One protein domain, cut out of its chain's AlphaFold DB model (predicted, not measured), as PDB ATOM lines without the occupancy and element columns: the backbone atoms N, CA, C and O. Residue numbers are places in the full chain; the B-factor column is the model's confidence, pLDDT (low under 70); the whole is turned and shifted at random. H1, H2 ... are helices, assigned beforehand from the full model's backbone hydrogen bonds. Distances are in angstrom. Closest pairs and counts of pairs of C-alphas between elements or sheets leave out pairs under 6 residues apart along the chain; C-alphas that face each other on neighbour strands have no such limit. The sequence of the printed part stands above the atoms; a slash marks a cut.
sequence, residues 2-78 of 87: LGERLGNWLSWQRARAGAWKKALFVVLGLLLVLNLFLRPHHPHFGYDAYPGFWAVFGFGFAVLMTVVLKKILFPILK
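AT A GLANCE: This is residues 2 to 78 of the 87 residues of an uncharacterized protein of Desulfovibrio bizertensis DSM 18034 (UniProt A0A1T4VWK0). What shape? H2 and H3 make an open V, joined by residues 38 to 52; H1 lengthens the H2 arm. What builds it? It is all helix: 77 printed residues with H1, H2, H3, no named strand. It is extended, radius of gyration of the C-alphas 19.3 A, spanning 55 by 42 by 20 A.

HOW THE PARTS SIT: What meets? H1, residues 2 to 15, and H2, residues 17 to 37, meet only through their link. H3, residues 53 to 77, is close to H2 but not clearly touching, opposite ways at a steep tilt of 47 degrees; C-alphas 32 and 55 are closest, 7.5 A. Are O i to N i+4 pairs within hydrogen-bond range? Every one is in H1, 15 of 17 in H2, 18 of 21 in H3.

IN THESE COORDINATES: Where does H1 begin? Its C-alpha 2 is at (102.531, 121.384, 42.223). Where does H3 end? Its C-alpha 77 is at (64.863, 107.066, 34.748). H2 is 30.9 A long, H3 34.2 A.

THE WHOLE: Long links? H2 to H3 is long. Low pLDDT? Residues 38 to 51 are under 70.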
ATOM      1  N   LEU A   2     103.775 120.668  42.592       74.38
ATOM      2  CA  LEU A   2     102.531 121.384  42.223       74.38
ATOM      3  C   LEU A   2     101.245 120.718  42.754       74.38
ATOM      4  O   LEU A   2     100.374 121.414  43.268       74.38
ATOM      5  N   GLY A   3     101.154 119.384  42.697       80.19
ATOM      6  CA  GLY A   3      99.974 118.638  43.162       80.19
ATOM      7  C   GLY A   3      99.684 118.796  44.659       80.19
ATOM      8  O   GLY A   3      98.548 119.045  45.041       80.19
ATOM      9  N   GLU A   4     100.713 118.753  45.507       84.69
ATOM     10  CA  GLU A   4     100.567 118.930  46.962       84.69
ATOM     11  C   GLU A   4     100.167 120.363  47.339       84.69
ATOM     12  O   GLU A   4      99.311 120.569  48.198       84.69
ATOM     13  N   ARG A   5     100.728 121.371  46.654       84.56
ATOM     14  CA  ARG A   5     100.351 122.781  46.854       84.56
ATOM     15  C   ARG A   5      98.891 123.034  46.480       84.56
ATOM     16  O   ARG A   5      98.194 123.735  47.209       84.56
ATOM     17  N   LEU A   6      98.426 122.447  45.376       85.50
ATOM     18  CA  LEU A   6      97.029 122.545  44.942       85.50
ATOM     19  C   LEU A   6      96.084 121.789  45.884       85.50
ATOM     20  O   LEU A   6      95.032 122.321  46.237       85.50
ATOM     21  N   GLY A   7      96.471 120.598  46.345       86.88
ATOM     22  CA  GLY A   7      95.691 119.809  47.302       86.88
ATOM     23  C   GLY A   7      95.475 120.539  48.630       86.88
ATOM     24  O   GLY A   7      94.338 120.662  49.092       86.88
ATOM     25  N   ASN A   8      96.542 121.109  49.193       89.00
ATOM     26  CA  ASN A   8      96.479 121.885  50.435       89.00
ATOM     27  C   ASN A   8      95.682 123.190  50.276       89.00
ATOM     28  O   ASN A   8      94.999 123.630  51.200       89.00
ATOM     29  N   TRP A   9      95.727 123.805  49.094       87.12
ATOM     30  CA  TRP A   9      94.926 124.988  48.797       87.12
ATOM     31  C   TRP A   9      93.431 124.655  48.693       87.12
ATOM     32  O   TRP A   9      92.605 125.329  49.309       87.12
ATOM     33  N   LEU A  10      93.063 123.584  47.985       88.75
ATOM     34  CA  LEU A  10      91.666 123.159  47.849       88.75
ATOM     35  C   LEU A  10      91.056 122.715  49.184       88.75
ATOM     36  O   LEU A  10      89.901 123.047  49.463       88.75
ATOM     37  N   SER A  11      91.811 122.011  50.031       86.44
ATOM     38  CA  SER A  11      91.330 121.598  51.357       86.44
ATOM     39  C   SER A  11      91.068 122.805  52.266       86.44
ATOM     40  O   SER A  11      90.039 122.860  52.943       86.44
ATOM     41  N   TRP A  12      91.926 123.827  52.200       83.62
ATOM     42  CA  TRP A  12      91.743 125.095  52.904       83.62
ATOM     43  C   TRP A  12      90.524 125.882  52.407       83.62
ATOM     44  O   TRP A  12      89.753 126.413  53.211       83.62
ATOM     45  N   GLN A  13      90.293 125.917  51.091       87.69
ATOM     46  CA  GLN A  13      89.091 126.538  50.526       87.69
ATOM     47  C   GLN A  13      87.822 125.780  50.927       87.69
ATOM     48  O   GLN A  13      86.808 126.397  51.259       87.69
ATOM     49  N   ARG A  14      87.886 124.443  50.972       86.62
ATOM     50  CA  ARG A  14      86.784 123.588  51.424       86.62
ATOM     51  C   ARG A  14      86.456 123.821  52.898       86.62
ATOM     52  O   ARG A  14      85.279 123.926  53.233       86.62
ATOM     53  N   ALA A  15      87.461 123.994  53.758       88.56
ATOM     54  CA  ALA A  15      87.252 124.375  55.158       88.56
ATOM     55  C   ALA A  15      86.539 125.738  55.291       88.56
ATOM     56  O   ALA A  15      85.791 125.970  56.238       88.56
ATOM     57  N   ARG A  16      86.709 126.624  54.302       90.50
ATOM     58  CA  ARG A  16      86.062 127.944  54.219       90.50
ATOM     59  C   ARG A  16      84.801 127.966  53.358       90.50
ATOM     60  O   ARG A  16      84.270 129.045  53.100       90.50
ATOM     61  N   ALA A  17      84.268 126.813  52.952       87.81
ATOM     62  CA  ALA A  17      83.090 126.738  52.083       87.81
ATOM     63  C   ALA A  17      81.885 127.516  52.645       87.81
ATOM     64  O   ALA A  17      81.151 128.157  51.896       87.81
ATOM     65  N   GLY A  18      81.710 127.531  53.972       88.56
ATOM     66  CA  GLY A  18      80.669 128.330  54.625       88.56
ATOM     67  C   GLY A  18      80.845 129.842  54.435       88.56
ATOM     68  O   GLY A  18      79.861 130.550  54.226       88.56
ATOM     69  N   ALA A  19      82.082 130.343  54.460       90.38
ATOM     70  CA  ALA A  19      82.378 131.755  54.217       90.38
ATOM     71  C   ALA A  19      82.143 132.127  52.746       90.38
ATOM     72  O   ALA A  19      81.505 133.142  52.477       90.38
ATOM     73  N   TRP A  20      82.552 131.270  51.806       91.44
ATOM     74  CA  TRP A  20      82.262 131.447  50.379       91.44
ATOM     75  C   TRP A  20      80.767 131.465  50.082       91.44
ATOM     76  O   TRP A  20      80.294 132.309  49.326       91.44
ATOM     77  N   LYS A  21      80.003 130.585  50.736       91.38
ATOM     78  CA  LYS A  21      78.542 130.574  50.635       91.38
ATOM     79  C   LYS A  21      77.940 131.895  51.116       91.38
ATOM     80  O   LYS A  21      77.093 132.459  50.433       91.38
ATOM     81  N   LYS A  22      78.391 132.412  52.265       93.06
ATOM     82  CA  LYS A  22      77.946 133.718  52.778       93.06
ATOM     83  C   LYS A  22      78.315 134.851  51.818       93.06
ATOM     84  O   LYS A  22      77.451 135.656  51.495       93.06
ATOM     85  N   ALA A  23      79.553 134.878  51.323       94.38
ATOM     86  CA  ALA A  23      80.013 135.877  50.361       94.38
ATOM     87  C   ALA A  23      79.160 135.874  49.082       94.38
ATOM     88  O   ALA A  23      78.716 136.932  48.648       94.38
ATOM     89  N   LEU A  24      78.853 134.693  48.535       93.62
ATOM     90  CA  LEU A  24      77.966 134.547  47.380       93.62
ATOM     91  C   LEU A  24      76.588 135.179  47.629       93.62
ATOM     92  O   LEU A  24      76.118 135.960  46.806       93.62
ATOM     93  N   PHE A  25      75.951 134.880  48.767       92.88
ATOM     94  CA  PHE A  25      74.646 135.460  49.101       92.88
ATOM     95  C   PHE A  25      74.703 136.973  49.325       92.88
ATOM     96  O   PHE A  25      73.770 137.672  48.935       92.88
ATOM     97  N   VAL A  26      75.793 137.490  49.897       95.94
ATOM     98  CA  VAL A  26      76.007 138.937  50.043       95.94
ATOM     99  C   VAL A  26      76.099 139.609  48.672       95.94
ATOM    100  O   VAL A  26      75.419 140.607  48.446       95.94
ATOM    101  N   VAL A  27      76.872 139.048  47.736       94.19
ATOM    102  CA  VAL A  27      76.981 139.589  46.370       94.19
ATOM    103  C   VAL A  27      75.636 139.525  45.642       94.19
ATOM    104  O   VAL A  27      75.239 140.508  45.021       94.19
ATOM    105  N   LEU A  28      74.899 138.416  45.756       90.62
ATOM    106  CA  LEU A  28      73.554 138.282  45.179       90.62
ATOM    107  C   LEU A  28      72.580 139.332  45.733       90.62
ATOM    108  O   LEU A  28      71.848 139.956  44.966       90.62
ATOM    109  N   GLY A  29      72.589 139.555  47.049       89.12
ATOM    110  CA  GLY A  29      71.779 140.596  47.682       89.12
ATOM    111  C   GLY A  29      72.158 141.998  47.205       89.12
ATOM    112  O   GLY A  29      71.280 142.800  46.899       89.12
ATOM    113  N   LEU A  30      73.455 142.280  47.064       91.00
ATOM    114  CA  LEU A  30      73.939 143.565  46.557       91.00
ATOM    115  C   LEU A  30      73.521 143.802  45.102       91.00
ATOM    116  O   LEU A  30      73.087 144.902  44.770       91.00
ATOM    117  N   LEU A  31      73.587 142.776  44.250       86.38
ATOM    118  CA  LEU A  31      73.107 142.841  42.865       86.38
ATOM    119  C   LEU A  31      71.599 143.118  42.796       86.38
ATOM    120  O   LEU A  31      71.169 143.947  41.995       86.38
ATOM    121  N   LEU A  32      70.803 142.484  43.663       84.00
ATOM    122  CA  LEU A  32      69.369 142.766  43.779       84.00
ATOM    123  C   LEU A  32      69.097 144.216  44.190       84.00
ATOM    124  O   LEU A  32      68.244 144.871  43.595       84.00
ATOM    125  N   VAL A  33      69.838 144.727  45.177       84.88
ATOM    126  CA  VAL A  33      69.723 146.124  45.615       84.88
ATOM    127  C   VAL A  33      70.127 147.075  44.490       84.88
ATOM    128  O   VAL A  33      69.422 148.045  44.231       84.88
ATOM    129  N   LEU A  34      71.206 146.780  43.765       83.44
ATOM    130  CA  LEU A  34      71.661 147.593  42.638       83.44
ATOM    131  C   LEU A  34      70.630 147.635  41.499       83.44
ATOM    132  O   LEU A  34      70.448 148.681  40.874       83.44
ATOM    133  N   ASN A  35      69.888 146.545  41.284       78.25
ATOM    134  CA  ASN A  35      68.788 146.484  40.319       78.25
ATOM    135  C   ASN A  35      67.621 147.434  40.668       78.25
ATOM    136  O   ASN A  35      66.797 147.722  39.803       78.25
ATOM    137  N   LEU A  36      67.515 147.928  41.909       73.06
ATOM    138  CA  LEU A  36      66.536 148.964  42.274       73.06
ATOM    139  C   LEU A  36      66.931 150.345  41.731       73.06
ATOM    140  O   LEU A  36      66.058 151.153  41.410       73.06
ATOM    141  N   PHE A  37      68.237 150.603  41.619       72.31
ATOM    142  CA  PHE A  37      68.790 151.885  41.181       72.31
ATOM    143  C   PHE A  37      69.029 151.928  39.668       72.31
ATOM    144  O   PHE A  37      68.749 152.940  39.030       72.31
ATOM    145  N   LEU A  38      69.499 150.825  39.079       68.06
ATOM    146  CA  LEU A  38      69.714 150.688  37.639       68.06
ATOM    147  C   LEU A  38      68.464 150.091  36.986       68.06
ATOM    148  O   LEU A  38      68.325 148.872  36.877       68.06
ATOM    149  N   ARG A  39      67.531 150.951  36.571       62.06
ATOM    150  CA  ARG A  39      66.323 150.511  35.859       62.06
ATOM    151  C   ARG A  39      66.654 150.156  34.403       62.06
ATOM    152  O   ARG A  39      67.362 150.928  33.753       62.06
ATOM    153  N   PRO A  40      66.121 149.047  33.858       61.75
ATOM    154  CA  PRO A  40      66.202 148.768  32.430       61.75
ATOM    155  C   PRO A  40      65.562 149.911  31.632       61.75
ATOM    156  O   PRO A  40      64.409 150.271  31.862       61.75
ATOM    157  N   HIS A  41      66.317 150.493  30.700       59.56
ATOM    158  CA  HIS A  41      65.899 151.666  29.920       59.56
ATOM    159  C   HIS A  41      64.832 151.338  28.847       59.56
ATOM    160  O   HIS A  41      64.257 152.244  28.252       59.56
ATOM    161  N   HIS A  42      64.526 150.052  28.617       59.59
ATOM    162  CA  HIS A  42      63.560 149.597  27.609       59.59
ATOM    163  C   HIS A  42      62.646 148.484  28.149       59.59
ATOM    164  O   HIS A  42      62.960 147.304  27.995       59.59
ATOM    165  N   PRO A  43      61.510 148.826  28.780       58.06
ATOM    166  CA  PRO A  43      60.498 147.846  29.154       58.06
ATOM    167  C   PRO A  43      59.745 147.389  27.895       58.06
ATOM    168  O   PRO A  43      59.024 148.179  27.287       58.06
ATOM    169  N   HIS A  44      59.888 146.122  27.498       62.38
ATOM    170  CA  HIS A  44      59.077 145.533  26.418       62.38
ATOM    171  C   HIS A  44      57.754 144.939  26.932       62.38
ATOM    172  O   HIS A  44      56.793 144.817  26.176       62.38
ATOM    173  N   PHE A  45      57.679 144.623  28.228       59.69
ATOM    174  CA  PHE A  45      56.474 144.164  28.921       59.69
ATOM    175  C   PHE A  45      56.180 145.082  30.118       59.69
ATOM    176  O   PHE A  45      57.096 145.525  30.803       59.69
ATOM    177  N   GLY A  46      54.905 145.355  30.422       60.75
ATOM    178  CA  GLY A  46      54.521 146.273  31.513       60.75
ATOM    179  C   GLY A  46      55.024 145.870  32.912       60.75
ATOM    180  O   GLY A  46      55.177 146.725  33.779       60.75
ATOM    181  N   TYR A  47      55.338 144.585  33.118       58.34
ATOM    182  CA  TYR A  47      55.926 144.056  34.356       58.34
ATOM    183  C   TYR A  47      57.463 144.099  34.388       58.34
ATOM    184  O   TYR A  47      58.060 143.953  35.451       58.34
ATOM    185  N   ASP A  48      58.100 144.351  33.243       58.38
ATOM    186  CA  ASP A  48      59.558 144.409  33.071       58.38
ATOM    187  C   ASP A  48      60.175 145.685  33.681       58.38
ATOM    188  O   ASP A  48      61.377 145.801  33.902       58.38
ATOM    189  N   ALA A  49      59.320 146.659  34.004       60.84
ATOM    190  CA  ALA A  49      59.695 147.882  34.702       60.84
ATOM    191  C   ALA A  49      59.911 147.678  36.214       60.84
ATOM    192  O   ALA A  49      60.426 148.585  36.877       60.84
ATOM    193  N   TYR A  50      59.517 146.525  36.776       67.12
ATOM    194  CA  TYR A  50      59.693 146.267  38.203       67.12
ATOM    195  C   TYR A  50      61.126 145.828  38.515       67.12
ATOM    196  O   TYR A  50      61.609 144.820  37.984       67.12
ATOM    197  N   PRO A  51      61.815 146.535  39.425       68.00
ATOM    198  CA  PRO A  51      63.150 146.142  39.831       68.00
ATOM    199  C   PRO A  51      63.107 144.773  40.524       68.00
ATOM    200  O   PRO A  51      62.315 144.547  41.437       68.00
ATOM    201  N   GLY A  52      63.951 143.848  40.067       73.00
ATOM    202  CA  GLY A  52      64.025 142.479  40.582       73.00
ATOM    203  C   GLY A  52      63.113 141.456  39.894       73.00
ATOM    204  O   GLY A  52      63.225 140.274  40.220       73.00
ATOM    205  N   PHE A  53      62.280 141.846  38.919       77.69
ATOM    206  CA  PHE A  53      61.407 140.907  38.194       77.69
ATOM    207  C   PHE A  53      62.200 139.752  37.558       77.69
ATOM    208  O   PHE A  53      61.922 138.585  37.827       77.69
ATOM    209  N   TRP A  54      63.255 140.069  36.802       77.88
ATOM    210  CA  TRP A  54      64.116 139.066  36.163       77.88
ATOM    211  C   TRP A  54      64.836 138.148  37.149       77.88
ATOM    212  O   TRP A  54      65.009 136.963  36.869       77.88
ATOM    213  N   ALA A  55      65.235 138.669  38.310       83.44
ATOM    214  CA  ALA A  55      65.907 137.869  39.327       83.44
ATOM    215  C   ALA A  55      64.952 136.833  39.940       83.44
ATOM    216  O   ALA A  55      65.313 135.663  40.079       83.44
ATOM    217  N   VAL A  56      63.714 137.241  40.247       84.12
ATOM    218  CA  VAL A  56      62.667 136.335  40.743       84.12
ATOM    219  C   VAL A  56      62.251 135.346  39.660       84.12
ATOM    220  O   VAL A  56      62.118 134.158  39.948       84.12
ATOM    221  N   PHE A  57      62.095 135.802  38.417       85.50
ATOM    222  CA  PHE A  57      61.739 134.948  37.289       85.50
ATOM    223  C   PHE A  57      62.799 133.868  37.040       85.50
ATOM    224  O   PHE A  57      62.473 132.684  37.024       85.50
ATOM    225  N   GLY A  58      64.075 134.249  36.927       86.56
ATOM    226  CA  GLY A  58      65.173 133.305  36.702       86.56
ATOM    227  C   GLY A  58      65.343 132.310  37.852       86.56
ATOM    228  O   GLY A  58      65.467 131.108  37.617       86.56
ATOM    229  N   PHE A  59      65.284 132.783  39.102       89.56
ATOM    230  CA  PHE A  59      65.368 131.906  40.271       89.56
ATOM    231  C   PHE A  59      64.162 130.962  40.370       89.56
ATOM    232  O   PHE A  59      64.330 129.754  40.541       89.56
ATOM    233  N   GLY A  60      62.949 131.496  40.222       93.50
ATOM    234  CA  GLY A  60      61.712 130.724  40.266       93.50
ATOM    235  C   GLY A  60      61.666 129.662  39.174       93.50
ATOM    236  O   GLY A  60      61.347 128.508  39.459       93.50
ATOM    237  N   PHE A  61      62.067 130.011  37.951       93.69
ATOM    238  CA  PHE A  61      62.127 129.069  36.838       93.69
ATOM    239  C   PHE A  61      63.182 127.979  37.064       93.69
ATOM    240  O   PHE A  61      62.902 126.804  36.831       93.69
ATOM    241  N   ALA A  62      64.360 128.324  37.593       93.19
ATOM    242  CA  ALA A  62      65.385 127.338  37.935       93.19
ATOM    243  C   ALA A  62      64.900 126.338  39.001       93.19
ATOM    244  O   ALA A  62      65.100 125.125  38.857       93.19
ATOM    245  N   VAL A  63      64.226 126.818  40.052       94.19
ATOM    246  CA  VAL A  63      63.635 125.958  41.091       94.19
ATOM    247  C   VAL A  63      62.525 125.090  40.506       94.19
ATOM    248  O   VAL A  63      62.530 123.877  40.717       94.19
ATOM    249  N   LEU A  64      61.609 125.685  39.740       95.62
ATOM    250  CA  LEU A  64      60.511 124.972  39.091       95.62
ATOM    251  C   LEU A  64      61.049 123.852  38.197       95.62
ATOM    252  O   LEU A  64      60.654 122.700  38.361       95.62
ATOM    253  N   MET A  65      62.004 124.164  37.320       93.19
ATOM    254  CA  MET A  65      62.647 123.199  36.431       93.19
ATOM    255  C   MET A  65      63.321 122.072  37.221       93.19
ATOM    256  O   MET A  65      63.132 120.902  36.899       93.19
ATOM    257  N   THR A  66      64.044 122.395  38.297       92.75
ATOM    258  CA  THR A  66      64.695 121.397  39.164       92.75
ATOM    259  C   THR A  66      63.677 120.460  39.815       92.75
ATOM    260  O   THR A  66      63.880 119.244  39.856       92.75
ATOM    261  N   VAL A  67      62.560 120.999  40.314       93.69
ATOM    262  CA  VAL A  67      61.484 120.203  40.921       93.69
ATOM    263  C   VAL A  67      60.806 119.324  39.876       93.69
ATOM    264  O   VAL A  67      60.566 118.149  40.147       93.69
ATOM    265  N   VAL A  68      60.534 119.862  38.687       93.00
ATOM    266  CA  VAL A  68      59.948 119.124  37.560       93.00
ATOM    267  C   VAL A  68      60.863 117.977  37.136       93.00
ATOM    268  O   VAL A  68      60.412 116.835  37.071       93.00
ATOM    269  N   LEU A  69      62.159 118.234  36.944       91.00
ATOM    270  CA  LEU A  69      63.161 117.208  36.642       91.00
ATOM    271  C   LEU A  69      63.181 116.122  37.724       91.00
ATOM    272  O   LEU A  69      63.071 114.934  37.427       91.00
ATOM    273  N   LYS A  70      63.250 116.511  39.000       89.62
ATOM    274  CA  LYS A  70      63.276 115.547  40.104       89.62
ATOM    275  C   LYS A  70      61.988 114.722  40.203       89.62
ATOM    276  O   LYS A  70      62.052 113.548  40.543       89.62
ATOM    277  N   LYS A  71      60.820 115.319  39.963       88.31
ATOM    278  CA  LYS A  71      59.530 114.633  40.131       88.31
ATOM    279  C   LYS A  71      59.094 113.827  38.917       88.31
ATOM    280  O   LYS A  71      58.398 112.843  39.108       88.31
ATOM    281  N   ILE A  72      59.452 114.249  37.709       87.94
ATOM    282  CA  ILE A  72      58.984 113.616  36.470       87.94
ATOM    283  C   ILE A  72      60.094 112.771  35.855       87.94
ATOM    284  O   ILE A  72      59.897 111.590  35.597       87.94
ATOM    285  N   LEU A  73      61.283 113.342  35.664       82.88
ATOM    286  CA  LEU A  73      62.369 112.647  34.975       82.88
ATOM    287  C   LEU A  73      63.007 111.565  35.856       82.88
ATOM    288  O   LEU A  73      63.295 110.473  35.377       82.88
ATOM    289  N   PHE A  74      63.191 111.838  37.149       83.44
ATOM    290  CA  PHE A  74      63.803 110.881  38.075       83.44
ATOM    291  C   PHE A  74      63.046 109.547  38.198       83.44
ATOM    292  O   PHE A  74      63.709 108.519  38.122       83.44
ATOM    293  N   PRO A  75      61.705 109.493  38.348       82.06
ATOM    294  CA  PRO A  75      60.998 108.212  38.376       82.06
ATOM    295  C   PRO A  75      60.973 107.502  37.020       82.06
ATOM    296  O   PRO A  75      60.998 106.280  37.005       82.06
ATOM    297  N   ILE A  76      60.977 108.233  35.897       82.56
ATOM    298  CA  ILE A  76      61.071 107.624  34.556       82.56
ATOM    299  C   ILE A  76      62.435 106.953  34.361       82.56
ATOM    300  O   ILE A  76      62.523 105.861  33.809       82.56
ATOM    301  N   LEU A  77      63.506 107.602  34.821       79.75
ATOM    302  CA  LEU A  77      64.863 107.066  34.748       79.75
ATOM    303  C   LEU A  77      65.175 106.060  35.860       79.75
ATOM    304  O   LEU A  77      66.195 105.371  35.769       79.75
ATOM    305  N   LYS A  78      64.350 105.974  36.917       74.75
ATOM    306  CA  LYS A  78      64.576 105.033  38.015       74.75
ATOM    307  C   LYS A  78      64.343 103.621  37.487       74.75
ATOM    308  O   LYS A  78      63.224 103.131  37.384       74.75
TER     309      LYS A  78